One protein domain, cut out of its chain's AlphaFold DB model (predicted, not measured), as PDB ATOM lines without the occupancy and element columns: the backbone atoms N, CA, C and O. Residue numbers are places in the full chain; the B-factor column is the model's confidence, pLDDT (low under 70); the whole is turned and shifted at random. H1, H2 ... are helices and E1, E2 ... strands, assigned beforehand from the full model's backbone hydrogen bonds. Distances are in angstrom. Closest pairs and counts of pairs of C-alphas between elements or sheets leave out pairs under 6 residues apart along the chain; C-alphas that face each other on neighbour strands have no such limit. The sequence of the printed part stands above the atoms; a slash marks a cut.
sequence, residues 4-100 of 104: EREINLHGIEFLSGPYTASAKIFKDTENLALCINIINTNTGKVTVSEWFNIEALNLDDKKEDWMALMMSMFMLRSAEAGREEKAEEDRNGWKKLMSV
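AT A GLANCE: This is residues 4 to 100 of the 104 residues of an uncharacterized protein of Candidatus Campbellbacteria bacterium RIFCSPLOWO2_01_FULL_34_15 (UniProt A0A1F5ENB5). A strongly twisted sheet of four strands has one long helix packed slantwise over one face by residues 61 to 80, while the other face is bare. The rest of that helix, residues 81 to 100, sticks out as a free arm and makes the long axis. The printed part has 97 residues, with E1, E2, E3, E4 and then H1 along the chain; the sheet's order is E1 - E2 - E3 - E4, all antiparallel, and the class is mixed, helices and strands. The whole is loose, with a radius of gyration of the C-alphas of 17.2 A and spans of 60 by 28 by 22 A.

HOW THE PARTS SIT: Begin in the sheet with its inner strands, E2, residues 19 to 28, and E3, residues 31 to 40, a hairpin in which N 24 and O 35 are 2.9 A apart, within hydrogen-bond range. Beside E3 look for the edge strand E4, residues 45 to 53; these two form a hairpin, with N 36 and O 50 at 2.9 A. Beside E2 is the other edge strand, E1, residues 5 to 7, also in a hairpin with E2, with N 5 and O 25 at 2.9 A. The four strands form a meander, each the antiparallel neighbour of the one before. E2 bends by 59 degrees at residue 25 and E4 by 55 degrees at residue 48. E1 and E4 are apart. H1, residues 61 to 100, is on one face of this sheet at a height of 8.0 A over the sheet, giving two layers, a helix on one face of a sheet. It lies over E2, E3 and E4, and only just not over E1, on which 2 of its C-alphas fall. On the local plane H1 and E2 stand at 38 degrees, slantwise to the strands. Look at Ser 72: its C-alpha is 6.0 A from that of Ala 21 and 6.6 A from that of Ile 36, the closest C-alphas of H1 to E2 and to E3. In H1 every O i to N i+4 pair is within hydrogen-bond range.

IN THESE COORDINATES: Find C-alpha 5 at (28.178, -34.591, -26.248), where E1 begins; it runs 6.3 A to C-alpha 7. E2 covers 25.9 A, E3 28.7 A and E4 23.8 A. From C-alpha 61 at (19.278, -36.612, -22.652), H1 runs 58.5 A to C-alpha 100 at (47.992, -1.447, 14.179).

THE WHOLE: The two C-alphas farthest apart, those of Asn 58 and Val 100, are 60.4 A apart. Without the free residues 81 to 100, the body spans 35 by 23 by 18 A. The printed part has no cut, and its long link is E1 to E2, with 11 residues. The mean pLDDT of the printed part is 83.8; look for values under 70 at residues 11 to 16, 83 to 85 and 87.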
ATOM      1  N   GLU A   4      28.069 -39.333 -25.785       92.56
ATOM      2  CA  GLU A   4      29.081 -38.286 -25.741       92.56
ATOM      3  C   GLU A   4      28.562 -37.027 -26.438       92.56
ATOM      4  O   GLU A   4      28.114 -37.081 -27.587       92.56
ATOM      5  N   ARG A   5      28.585 -35.900 -25.730       94.12
ATOM      6  CA  ARG A   5      28.178 -34.591 -26.248       94.12
ATOM      7  C   ARG A   5      28.591 -33.485 -25.291       94.12
ATOM      8  O   ARG A   5      28.732 -33.701 -24.089       94.12
ATOM      9  N   GLU A   6      28.697 -32.278 -25.819       93.81
ATOM     10  CA  GLU A   6      28.662 -31.077 -24.990       93.81
ATOM     11  C   GLU A   6      27.223 -30.792 -24.563       93.81
ATOM     12  O   GLU A   6      26.285 -30.987 -25.341       93.81
ATOM     13  N   ILE A   7      27.050 -30.355 -23.318       91.50
ATOM     14  CA  ILE A   7      25.747 -29.966 -22.790       91.50
ATOM     15  C   ILE A   7      25.631 -28.455 -22.897       91.50
ATOM     16  O   ILE A   7      26.471 -27.708 -22.389       91.50
ATOM     17  N   ASN A   8      24.559 -28.002 -23.541       87.56
ATOM     18  CA  ASN A   8      24.268 -26.586 -23.601       87.56
ATOM     19  C   ASN A   8      23.713 -26.110 -22.252       87.56
ATOM     20  O   ASN A   8      22.590 -26.436 -21.881       87.56
ATOM     21  N   LEU A   9      24.501 -25.298 -21.549       85.88
ATOM     22  CA  LEU A   9      24.131 -24.684 -20.276       85.88
ATOM     23  C   LEU A   9      23.467 -23.299 -20.437       85.88
ATOM     24  O   LEU A   9      23.443 -22.513 -19.487       85.88
ATOM     25  N   HIS A  10      22.941 -22.964 -21.623       71.69
ATOM     26  CA  HIS A  10      22.148 -21.744 -21.826       71.69
ATOM     27  C   HIS A  10      20.991 -21.714 -20.813       71.69
ATOM     28  O   HIS A  10      20.157 -22.617 -20.775       71.69
ATOM     29  N   GLY A  11      20.977 -20.685 -19.961       61.34
ATOM     30  CA  GLY A  11      20.087 -20.579 -18.799       61.34
ATOM     31  C   GLY A  11      20.808 -20.316 -17.470       61.34
ATOM     32  O   GLY A  11      20.175 -19.830 -16.537       61.34
ATOM     33  N   ILE A  12      22.128 -20.547 -17.384       62.50
ATOM     34  CA  ILE A  12      22.950 -20.181 -16.206       62.50
ATOM     35  C   ILE A  12      23.429 -18.711 -16.250       62.50
ATOM     36  O   ILE A  12      24.163 -18.255 -15.380       62.50
ATOM     37  N   GLU A  13      22.956 -17.911 -17.209       57.50
ATOM     38  CA  GLU A  13      23.300 -16.482 -17.363       57.50
ATOM     39  C   GLU A  13      22.950 -15.610 -16.135       57.50
ATOM     40  O   GLU A  13      23.311 -14.440 -16.069       57.50
ATOM     41  N   PHE A  14      22.272 -16.184 -15.140       52.66
ATOM     42  CA  PHE A  14      21.845 -15.525 -13.910       52.66
ATOM     43  C   PHE A  14      22.914 -15.397 -12.813       52.66
ATOM     44  O   PHE A  14      22.608 -14.829 -11.765       52.66
ATOM     45  N   LEU A  15      24.140 -15.897 -12.999       59.78
ATOM     46  CA  LEU A  15      25.206 -15.760 -11.997       59.78
ATOM     47  C   LEU A  15      26.197 -14.668 -12.417       59.78
ATOM     48  O   LEU A  15      27.011 -14.825 -13.325       59.78
ATOM     49  N   SER A  16      26.054 -13.505 -11.780       57.22
ATOM     50  CA  SER A  16      26.889 -12.324 -11.974       57.22
ATOM     51  C   SER A  16      28.251 -12.523 -11.301       57.22
ATOM     52  O   SER A  16      28.423 -12.199 -10.128       57.22
ATOM     53  N   GLY A  17      29.241 -13.018 -12.042       72.69
ATOM     54  CA  GLY A  17      30.574 -13.271 -11.497       72.69
ATOM     55  C   GLY A  17      31.623 -13.553 -12.577       72.69
ATOM     56  O   GLY A  17      31.286 -13.712 -13.749       72.69
ATOM     57  N   PRO A  18      32.921 -13.624 -12.221       86.19
ATOM     58  CA  PRO A  18      33.999 -13.920 -13.163       86.19
ATOM     59  C   PRO A  18      34.110 -15.426 -13.441       86.19
ATOM     60  O   PRO A  18      35.209 -15.927 -13.669       86.19
ATOM     61  N   TYR A  19      33.012 -16.171 -13.337       87.56
ATOM     62  CA  TYR A  19      33.004 -17.619 -13.466       87.56
ATOM     63  C   TYR A  19      31.958 -18.052 -14.480       87.56
ATOM     64  O   TYR A  19      30.858 -17.515 -14.533       87.56
ATOM     65  N   THR A  20      32.314 -19.046 -15.280       90.31
ATOM     66  CA  THR A  20      31.405 -19.710 -16.219       90.31
ATOM     67  C   THR A  20      31.505 -21.211 -16.019       90.31
ATOM     68  O   THR A  20      32.541 -21.710 -15.579       90.31
ATOM     69  N   ALA A  21      30.429 -21.929 -16.313       91.69
ATOM     70  CA  ALA A  21      30.425 -23.383 -16.290       91.69
ATOM     71  C   ALA A  21      30.488 -23.939 -17.714       91.69
ATOM     72  O   ALA A  21      29.909 -23.377 -18.643       91.69
ATOM     73  N   SER A  22      31.156 -25.076 -17.867       93.19
ATOM     74  CA  SER A  22      31.058 -25.931 -19.050       93.19
ATOM     75  C   SER A  22      30.746 -27.349 -18.596       93.19
ATOM     76  O   SER A  22      31.263 -27.792 -17.570       93.19
ATOM     77  N   ALA A  23      29.901 -28.051 -19.344       94.62
ATOM     78  CA  ALA A  23      29.533 -29.426 -19.047       94.62
ATOM     79  C   ALA A  23      29.633 -30.287 -20.305       94.62
ATOM     80  O   ALA A  23      29.201 -29.891 -21.391       94.62
ATOM     81  N   LYS A  24      30.202 -31.480 -20.153       95.12
ATOM     82  CA  LYS A  24      30.383 -32.433 -21.244       95.12
ATOM     83  C   LYS A  24      30.182 -33.850 -20.744       95.12
ATOM     84  O   LYS A  24      30.722 -34.225 -19.708       95.12
ATOM     85  N   ILE A  25      29.464 -34.643 -21.525       93.75
ATOM     86  CA  ILE A  25      29.442 -36.092 -21.386       93.75
ATOM     87  C   ILE A  25      30.457 -36.672 -22.359       93.75
ATOM     88  O   ILE A  25      30.465 -36.335 -23.544       93.75
ATOM     89  N   PHE A  26      31.332 -37.528 -21.859       92.12
ATOM     90  CA  PHE A  26      32.368 -38.199 -22.635       92.12
ATOM     91  C   PHE A  26      32.561 -39.613 -22.073       92.12
ATOM     92  O   PHE A  26      32.031 -39.956 -21.012       92.12
ATOM     93  N   LYS A  27      33.287 -40.451 -22.808       90.25
ATOM     94  CA  LYS A  27      33.580 -41.818 -22.386       90.25
ATOM     95  C   LYS A  27      34.842 -41.862 -21.528       90.25
ATOM     96  O   LYS A  27      35.908 -41.441 -21.972       90.25
ATOM     97  N   ASP A  28      34.708 -42.398 -20.322       84.75
ATOM     98  CA  ASP A  28      35.783 -42.654 -19.369       84.75
ATOM     99  C   ASP A  28      35.865 -44.153 -19.082       84.75
ATOM    100  O   ASP A  28      34.898 -44.729 -18.596       84.75
ATOM    101  N   THR A  29      37.012 -44.779 -19.373       79.81
ATOM    102  CA  THR A  29      37.307 -46.175 -18.984       79.81
ATOM    103  C   THR A  29      36.125 -47.141 -19.178       79.81
ATOM    104  O   THR A  29      35.748 -47.891 -18.287       79.81
ATOM    105  N   GLU A  30      35.549 -47.103 -20.385       79.56
ATOM    106  CA  GLU A  30      34.381 -47.882 -20.842       79.56
ATOM    107  C   GLU A  30      33.001 -47.405 -20.372       79.56
ATOM    108  O   GLU A  30      32.028 -47.761 -21.030       79.56
ATOM    109  N   ASN A  31      32.918 -46.520 -19.379       84.12
ATOM    110  CA  ASN A  31      31.670 -45.923 -18.905       84.12
ATOM    111  C   ASN A  31      31.448 -44.507 -19.460       84.12
ATOM    112  O   ASN A  31      32.361 -43.871 -19.991       84.12
ATOM    113  N   LEU A  32      30.233 -43.974 -19.323       87.88
ATOM    114  CA  LEU A  32      29.956 -42.560 -19.603       87.88
ATOM    115  C   LEU A  32      30.026 -41.712 -18.333       87.88
ATOM    116  O   LEU A  32      29.413 -42.031 -17.309       87.88
ATOM    117  N   ALA A  33      30.729 -40.587 -18.440       90.62
ATOM    118  CA  ALA A  33      30.898 -39.634 -17.360       90.62
ATOM    119  C   ALA A  33      30.495 -38.223 -17.797       90.62
ATOM    120  O   ALA A  33      30.817 -37.765 -18.893       90.62
ATOM    121  N   LEU A  34      29.793 -37.530 -16.904       92.81
ATOM    122  CA  LEU A  34      29.534 -36.101 -16.972       92.81
ATOM    123  C   LEU A  34      30.675 -35.371 -16.258       92.81
ATOM    124  O   LEU A  34      30.851 -35.527 -15.054       92.81
ATOM    125  N   CYS A  35      31.422 -34.559 -16.996       94.44
ATOM    126  CA  CYS A  35      32.393 -33.619 -16.450       94.44
ATOM    127  C   CYS A  35      31.787 -32.216 -16.435       94.44
ATOM    128  O   CYS A  35      31.249 -31.762 -17.449       94.44
ATOM    129  N   ILE A  36      31.903 -31.528 -15.299       94.31
ATOM    130  CA  ILE A  36      31.528 -30.122 -15.143       94.31
ATOM    131  C   ILE A  36      32.761 -29.341 -14.700       94.31
ATOM    132  O   ILE A  36      33.374 -29.659 -13.682       94.31
ATOM    133  N   ASN A  37      33.107 -28.294 -15.446       93.31
ATOM    134  CA  ASN A  37      34.218 -27.404 -15.126       93.31
ATOM    135  C   ASN A  37      33.714 -25.991 -14.852       93.31
ATOM    136  O   ASN A  37      32.988 -25.427 -15.672       93.31
ATOM    137  N   ILE A  38      34.179 -25.396 -13.753       91.62
ATOM    138  CA  ILE A  38      34.036 -23.966 -13.471       91.62
ATOM    139  C   ILE A  38      35.307 -23.253 -13.905       91.62
ATOM    140  O   ILE A  38      36.400 -23.564 -13.430       91.62
ATOM    141  N   ILE A  39      35.166 -22.285 -14.801       90.44
ATOM    142  CA  ILE A  39      36.264 -21.564 -15.438       90.44
ATOM    143  C   ILE A  39      36.220 -20.111 -14.985       90.44
ATOM    144  O   ILE A  39      35.196 -19.444 -15.125       90.44
ATOM    145  N   ASN A  40      37.341 -19.607 -14.478       88.06
ATOM    146  CA  ASN A  40      37.503 -18.193 -14.180       88.06
ATOM    147  C   ASN A  40      37.707 -17.418 -15.490       88.06
ATOM    148  O   ASN A  40      38.736 -17.575 -16.145       88.06
ATOM    149  N   THR A  41      36.755 -16.570 -15.865       88.00
ATOM    150  CA  THR A  41      36.737 -15.845 -17.145       88.00
ATOM    151  C   THR A  41      37.858 -14.820 -17.276       88.00
ATOM    152  O   THR A  41      38.321 -14.572 -18.385       88.00
ATOM    153  N   ASN A  42      38.360 -14.277 -16.164       87.19
ATOM    154  CA  ASN A  42      39.473 -13.323 -16.183       87.19
ATOM    155  C   ASN A  42      40.815 -13.997 -16.497       87.19
ATOM    156  O   ASN A  42      41.722 -13.355 -17.018       87.19
ATOM    157  N   THR A  43      40.967 -15.277 -16.145       89.00
ATOM    158  CA  THR A  43      42.237 -16.016 -16.295       89.00
ATOM    159  C   THR A  43      42.175 -17.139 -17.328       89.00
ATOM    160  O   THR A  43      43.216 -17.677 -17.697       89.00
ATOM    161  N   GLY A  44      40.973 -17.533 -17.756       86.75
ATOM    162  CA  GLY A  44      40.722 -18.707 -18.592       86.75
ATOM    163  C   GLY A  44      41.003 -20.047 -17.901       86.75
ATOM    164  O   GLY A  44      40.969 -21.083 -18.558       86.75
ATOM    165  N   LYS A  45      41.315 -20.059 -16.597       89.31
ATOM    166  CA  LYS A  45      41.705 -21.279 -15.877       89.31
ATOM    167  C   LYS A  45      40.504 -21.996 -15.274       89.31
ATOM    168  O   LYS A  45      39.622 -21.370 -14.684       89.31
ATOM    169  N   VAL A  46      40.530 -23.327 -15.344       87.38
ATOM    170  CA  VAL A  46      39.616 -24.188 -14.585       87.38
ATOM    171  C   VAL A  46      39.937 -24.042 -13.099       87.38
ATOM    172  O   VAL A  46      41.074 -24.240 -12.679       87.38
ATOM    173  N   THR A  47      38.937 -23.643 -12.322       86.94
ATOM    174  CA  THR A  47      39.029 -23.444 -10.870       86.94
ATOM    175  C   THR A  47      38.484 -24.654 -10.116       86.94
ATOM    176  O   THR A  47      39.017 -25.012  -9.073       86.94
ATOM    177  N   VAL A  48      37.451 -25.301 -10.663       88.62
ATOM    178  CA  VAL A  48      36.836 -26.517 -10.113       88.62
ATOM    179  C   VAL A  48      36.502 -27.455 -11.271       88.62
ATOM    180  O   VAL A  48      36.039 -26.987 -12.312       88.62
ATOM    181  N   SER A  49      36.733 -28.754 -11.095       91.69
ATOM    182  CA  SER A  49      36.385 -29.807 -12.053       91.69
ATOM    183  C   SER A  49      35.799 -30.986 -11.288       91.69
ATOM    184  O   SER A  49      36.456 -31.503 -10.389       91.69
ATOM    185  N   GLU A  50      34.582 -31.393 -11.633       93.00
ATOM    186  CA  GLU A  50      33.886 -32.513 -10.993       93.00
ATOM    187  C   GLU A  50      33.409 -33.524 -12.036       93.00
ATOM    188  O   GLU A  50      33.074 -33.160 -13.169       93.00
ATOM    189  N   TRP A  51      33.407 -34.799 -11.642       91.06
ATOM    190  CA  TRP A  51      33.187 -35.945 -12.522       91.06
ATOM    191  C   TRP A  51      32.114 -36.857 -11.933       91.06
ATOM    192  O   TRP A  51      32.218 -37.299 -10.790       91.06
ATOM    193  N   PHE A  52      31.094 -37.171 -12.729       87.94
ATOM    194  CA  PHE A  52      29.960 -37.994 -12.313       87.94
ATOM    195  C   PHE A  52      29.782 -39.157 -13.280       87.94
ATOM    196  O   PHE A  52      29.592 -38.937 -14.474       87.94
ATOM    197  N   ASN A  53      29.803 -40.392 -12.782       87.88
ATOM    198  CA  ASN A  53      29.387 -41.542 -13.583       87.88
ATOM    199  C   ASN A  53      27.865 -41.483 -13.771       87.88
ATOM    200  O   ASN A  53      27.121 -41.442 -12.790       87.88
ATOM    201  N   ILE A  54      27.410 -41.451 -15.025       86.69
ATOM    202  CA  ILE A  54      25.987 -41.288 -15.359       86.69
ATOM    203  C   ILE A  54      25.353 -42.541 -15.957       86.69
ATOM    204  O   ILE A  54      24.130 -42.612 -16.068       86.69
ATOM    205  N   GLU A  55      26.150 -43.543 -16.319       80.00
ATOM    206  CA  GLU A  55      25.651 -44.734 -17.010       80.00
ATOM    207  C   GLU A  55      24.710 -45.551 -16.120       80.00
ATOM    208  O   GLU A  55      23.636 -45.971 -16.554       80.00
ATOM    209  N   ALA A  56      25.047 -45.672 -14.834       77.25
ATOM    210  CA  ALA A  56      24.216 -46.359 -13.847       77.25
ATOM    211  C   ALA A  56      22.847 -45.688 -13.621       77.25
ATOM    212  O   ALA A  56      21.935 -46.317 -13.087       77.25
ATOM    213  N   LEU A  57      22.688 -44.419 -14.011       79.81
ATOM    214  CA  LEU A  57      21.459 -43.660 -13.786       79.81
ATOM    215  C   LEU A  57      20.397 -43.917 -14.865       79.81
ATOM    216  O   LEU A  57      19.227 -43.613 -14.634       79.81
ATOM    217  N   ASN A  58      20.788 -44.471 -16.024       80.62
ATOM    218  CA  ASN A  58      19.910 -44.769 -17.163       80.62
ATOM    219  C   ASN A  58      18.927 -43.619 -17.490       80.62
ATOM    220  O   ASN A  58      17.712 -43.812 -17.612       80.62
ATOM    221  N   LEU A  59      19.455 -42.394 -17.558       83.25
ATOM    222  CA  LEU A  59      18.684 -41.181 -17.818       83.25
ATOM    223  C   LEU A  59      18.493 -40.949 -19.325       83.25
ATOM    224  O   LEU A  59      19.175 -41.525 -20.173       83.25
ATOM    225  N   ASP A  60      17.517 -40.106 -19.659       89.12
ATOM    226  CA  ASP A  60      17.380 -39.547 -21.005       89.12
ATOM    227  C   ASP A  60      18.177 -38.235 -21.129       89.12
ATOM    228  O   ASP A  60      18.474 -37.590 -20.121       89.12
ATOM    229  N   ASP A  61      18.488 -37.821 -22.366       90.12
ATOM    230  CA  ASP A  61      19.278 -36.612 -22.652       90.12
ATOM    231  C   ASP A  61      18.736 -35.371 -21.907       90.12
ATOM    232  O   ASP A  61      19.515 -34.569 -21.402       90.12
ATOM    233  N   LYS A  62      17.407 -35.220 -21.766       89.88
ATOM    234  CA  LYS A  62      16.811 -34.054 -21.085       89.88
ATOM    235  C   LYS A  62      17.092 -34.058 -19.586       89.88
ATOM    236  O   LYS A  62      17.341 -33.003 -19.007       89.88
ATOM    237  N   LYS A  63      17.009 -35.222 -18.943       89.81
ATOM    238  CA  LYS A  63      17.310 -35.370 -17.512       89.81
ATOM    239  C   LYS A  63      18.796 -35.195 -17.229       89.81
ATOM    240  O   LYS A  63      19.139 -34.600 -16.213       89.81
ATOM    241  N   GLU A  64      19.659 -35.668 -18.120       90.25
ATOM    242  CA  GLU A  64      21.100 -35.419 -18.047       90.25
ATOM    243  C   GLU A  64      21.424 -33.929 -18.174       90.25
ATOM    244  O   GLU A  64      22.174 -33.401 -17.355       90.25
ATOM    245  N   ASP A  65      20.820 -33.244 -19.150       90.25
ATOM    246  CA  ASP A  65      21.005 -31.806 -19.352       90.25
ATOM    247  C   ASP A  65      20.512 -31.016 -18.129       90.25
ATOM    248  O   ASP A  65      21.207 -30.127 -17.635       90.25
ATOM    249  N   TRP A  66      19.345 -31.377 -17.582       89.62
ATOM    250  CA  TRP A  66      18.820 -30.770 -16.357       89.62
ATOM    251  C   TRP A  66      19.736 -31.007 -15.151       89.62
ATOM    252  O   TRP A  66      20.004 -30.080 -14.390       89.62
ATOM    253  N   MET A  67      20.254 -32.225 -14.981       90.06
ATOM    254  CA  MET A  67      21.191 -32.544 -13.904       90.06
ATOM    255  C   MET A  67      22.474 -31.720 -14.039       90.06
ATOM    256  O   MET A  67      22.884 -31.066 -13.082       90.06
ATOM    257  N   ALA A  68      23.065 -31.676 -15.233       91.75
ATOM    258  CA  ALA A  68      24.252 -30.878 -15.506       91.75
ATOM    259  C   ALA A  68      24.021 -29.383 -15.240       91.75
ATOM    260  O   ALA A  68      24.883 -28.729 -14.648       91.75
ATOM    261  N   LEU A  69      22.848 -28.855 -15.607       91.12
ATOM    262  CA  LEU A  69      22.437 -27.483 -15.314       91.12
ATOM    263  C   LEU A  69      22.396 -27.220 -13.803       91.12
ATOM    264  O   LEU A  69      23.043 -26.290 -13.319       91.12
ATOM    265  N   MET A  70      21.685 -28.062 -13.046       88.81
ATOM    266  CA  MET A  70      21.530 -27.904 -11.596       88.81
ATOM    267  C   MET A  70      22.866 -27.990 -10.852       88.81
ATOM    268  O   MET A  70      23.132 -27.186  -9.956       88.81
ATOM    269  N   MET A  71      23.726 -28.933 -11.236       90.69
ATOM    270  CA  MET A  71      25.045 -29.105 -10.624       90.69
ATOM    271  C   MET A  71      25.976 -27.940 -10.951       90.69
ATOM    272  O   MET A  71      26.620 -27.401 -10.055       90.69
ATOM    273  N   SER A  72      25.977 -27.483 -12.204       90.69
ATOM    274  CA  SER A  72      26.745 -26.308 -12.623       90.69
ATOM    275  C   SER A  72      26.328 -25.053 -11.852       90.69
ATOM    276  O   SER A  72      27.186 -24.305 -11.386       90.69
ATOM    277  N   MET A  73      25.021 -24.840 -11.646       87.88
ATOM    278  CA  MET A  73      24.513 -23.730 -10.830       87.88
ATOM    279  C   MET A  73      24.987 -23.812  -9.376       87.88
ATOM    280  O   MET A  73      25.383 -22.796  -8.803       87.88
ATOM    281  N   PHE A  74      24.949 -25.002  -8.771       85.81
ATOM    282  CA  PHE A  74      25.427 -25.201  -7.403       85.81
ATOM    283  C   PHE A  74      26.928 -24.910  -7.288       85.81
ATOM    284  O   PHE A  74      27.341 -24.122  -6.440       85.81
ATOM    285  N   MET A  75      27.730 -25.478  -8.190       88.81
ATOM    286  CA  MET A  75      29.182 -25.301  -8.203       88.81
ATOM    287  C   MET A  75      29.596 -23.839  -8.411       88.81
ATOM    288  O   MET A  75      30.515 -23.366  -7.744       88.81
ATOM    289  N   LEU A  76      28.909 -23.099  -9.290       87.69
ATOM    290  CA  LEU A  76      29.161 -21.668  -9.483       87.69
ATOM    291  C   LEU A  76      28.881 -20.863  -8.210       87.69
ATOM    292  O   LEU A  76      29.728 -20.074  -7.800       87.69
ATOM    293  N   ARG A  77      27.749 -21.112  -7.539       83.50
ATOM    294  CA  ARG A  77      27.430 -20.445  -6.266       83.50
ATOM    295  C   ARG A  77      28.460 -20.748  -5.183       83.50
ATOM    296  O   ARG A  77      28.832 -19.851  -4.437       83.50
ATOM    297  N   SER A  78      28.944 -21.987  -5.099       81.88
ATOM    298  CA  SER A  78      30.011 -22.347  -4.158       81.88
ATOM    299  C   SER A  78      31.322 -21.619  -4.466       81.88
ATOM    300  O   SER A  78      31.984 -21.143  -3.546       81.88
ATOM    301  N   ALA A  79      31.684 -21.481  -5.746       82.56
ATOM    302  CA  ALA A  79      32.874 -20.734  -6.158       82.56
ATOM    303  C   ALA A  79      32.758 -19.224  -5.868       82.56
ATOM    304  O   ALA A  79      33.748 -18.583  -5.509       82.56
ATOM    305  N   GLU A  80      31.558 -18.652  -5.998       80.31
ATOM    306  CA  GLU A  80      31.266 -17.266  -5.618       80.31
ATOM    307  C   GLU A  80      31.330 -17.069  -4.100       80.31
ATOM    308  O   GLU A  80      32.062 -16.194  -3.639       80.31
ATOM    309  N   ALA A  81      30.660 -17.923  -3.323       76.31
ATOM    310  CA  ALA A  81      30.649 -17.848  -1.862       76.31
ATOM    311  C   ALA A  81      32.058 -17.990  -1.261       76.31
ATOM    312  O   ALA A  81      32.453 -17.182  -0.424       76.31
ATOM    313  N   GLY A  82      32.860 -18.946  -1.746       72.44
ATOM    314  CA  GLY A  82      34.247 -19.102  -1.296       72.44
ATOM    315  C   GLY A  82      35.126 -17.886  -1.619       72.44
ATOM    316  O   GLY A  82      36.078 -17.586  -0.900       72.44
ATOM    317  N   ARG A  83      34.803 -17.137  -2.684       69.94
ATOM    318  CA  ARG A  83      35.464 -15.859  -2.980       69.94
ATOM    319  C   ARG A  83      34.992 -14.749  -2.044       69.94
ATOM    320  O   ARG A  83      35.829 -13.952  -1.631       69.94
ATOM    321  N   GLU A  84      33.696 -14.651  -1.760       68.44
ATOM    322  CA  GLU A  84      33.158 -13.649  -0.831       68.44
ATOM    323  C   GLU A  84      33.746 -13.815   0.569       68.44
ATOM    324  O   GLU A  84      34.209 -12.835   1.148       68.44
ATOM    325  N   GLU A  85      33.816 -15.053   1.062       67.00
ATOM    326  CA  GLU A  85      34.432 -15.380   2.348       67.00
ATOM    327  C   GLU A  85      35.900 -14.942   2.379       67.00
ATOM    328  O   GLU A  85      36.296 -14.167   3.248       67.00
ATOM    329  N   LYS A  86      36.683 -15.309   1.357       71.31
ATOM    330  CA  LYS A  86      38.090 -14.902   1.254       71.31
ATOM    331  C   LYS A  86      38.274 -13.385   1.125       71.31
ATOM    332  O   LYS A  86      39.193 -12.818   1.706       71.31
ATOM    333  N   ALA A  87      37.405 -12.707   0.376       66.56
ATOM    334  CA  ALA A  87      37.446 -11.253   0.245       66.56
ATOM    335  C   ALA A  87      37.120 -10.550   1.572       66.56
ATOM    336  O   ALA A  87      37.680  -9.491   1.864       66.56
ATOM    337  N   GLU A  88      36.227 -11.125   2.377       73.44
ATOM    338  CA  GLU A  88      35.899 -10.622   3.708       73.44
ATOM    339  C   GLU A  88      37.028 -10.906   4.712       73.44
ATOM    340  O   GLU A  88      37.376 -10.018   5.494       73.44
ATOM    341  N   GLU A  89      37.672 -12.074   4.647       71.31
ATOM    342  CA  GLU A  89      38.902 -12.370   5.398       71.31
ATOM    343  C   GLU A  89      40.016 -11.366   5.074       71.31
ATOM    344  O   GLU A  89      40.569 -10.751   5.989       71.31
ATOM    345  N   ASP A  90      40.295 -11.135   3.788       74.88
ATOM    346  CA  ASP A  90      41.309 -10.181   3.330       74.88
ATOM    347  C   ASP A  90      40.977  -8.758   3.799       74.88
ATOM    348  O   ASP A  90      41.845  -8.047   4.312       74.88
ATOM    349  N   ARG A  91      39.709  -8.337   3.691       77.50
ATOM    350  CA  ARG A  91      39.240  -7.026   4.169       77.50
ATOM    351  C   ARG A  91      39.416  -6.882   5.678       77.50
ATOM    352  O   ARG A  91      39.850  -5.826   6.143       77.50
ATOM    353  N   ASN A  92      39.082  -7.914   6.448       84.31
ATOM    354  CA  ASN A  92      39.233  -7.907   7.900       84.31
ATOM    355  C   ASN A  92      40.710  -7.931   8.317       84.31
ATOM    356  O   ASN A  92      41.093  -7.204   9.238       84.31
ATOM    357  N   GLY A  93      41.557  -8.658   7.586       79.06
ATOM    358  CA  GLY A  93      43.012  -8.599   7.715       79.06
ATOM    359  C   GLY A  93      43.560  -7.195   7.451       79.06
ATOM    360  O   GLY A  93      44.339  -6.677   8.251       79.06
ATOM    361  N   TRP A  94      43.087  -6.535   6.389       80.44
ATOM    362  CA  TRP A  94      43.484  -5.169   6.034       80.44
ATOM    363  C   TRP A  94      43.066  -4.139   7.091       80.44
ATOM    364  O   TRP A  94      43.884  -3.327   7.521       80.44
ATOM    365  N   LYS A  95      41.816  -4.199   7.574       82.25
ATOM    366  CA  LYS A  95      41.337  -3.342   8.677       82.25
ATOM    367  C   LYS A  95      42.192  -3.515   9.933       82.25
ATOM    368  O   LYS A  95      42.568  -2.529  10.563       82.25
ATOM    369  N   LYS A  96      42.528  -4.762  10.280       84.31
ATOM    370  CA  LYS A  96      43.383  -5.068  11.431       84.31
ATOM    371  C   LYS A  96      44.789  -4.490  11.250       84.31
ATOM    372  O   LYS A  96      45.298  -3.869  12.177       84.31
ATOM    373  N   LEU A  97      45.386  -4.633  10.067       78.88
ATOM    374  CA  LEU A  97      46.693  -4.049   9.753       78.88
ATOM    375  C   LEU A  97      46.682  -2.520   9.914       78.88
ATOM    376  O   LEU A  97      47.554  -1.976  10.581       78.88
ATOM    377  N   MET A  98      45.666  -1.840   9.378       83.12
ATOM    378  CA  MET A  98      45.550  -0.380   9.499       83.12
ATOM    379  C   MET A  98      45.369   0.086  10.933       83.12
ATOM    380  O   MET A  98      45.987   1.066  11.332       83.12
ATOM    381  N   SER A  99      44.598  -0.658  11.732       81.56
ATOM    382  CA  SER A  99      44.429  -0.345  13.152       81.56
ATOM    383  C   SER A  99      45.739  -0.428  13.945       81.56
ATOM    384  O   SER A  99      45.925   0.331  14.887       81.56
ATOM    385  N   VAL A 100      46.663  -1.313  13.551       82.75
ATOM    386  CA  VAL A 100      47.992  -1.447  14.179       82.75
ATOM    387  C   VAL A 100      48.939  -0.334  13.739       82.75
ATOM    388  O   VAL A 100      49.808   0.067  14.505       82.75
TER     389      VAL A 100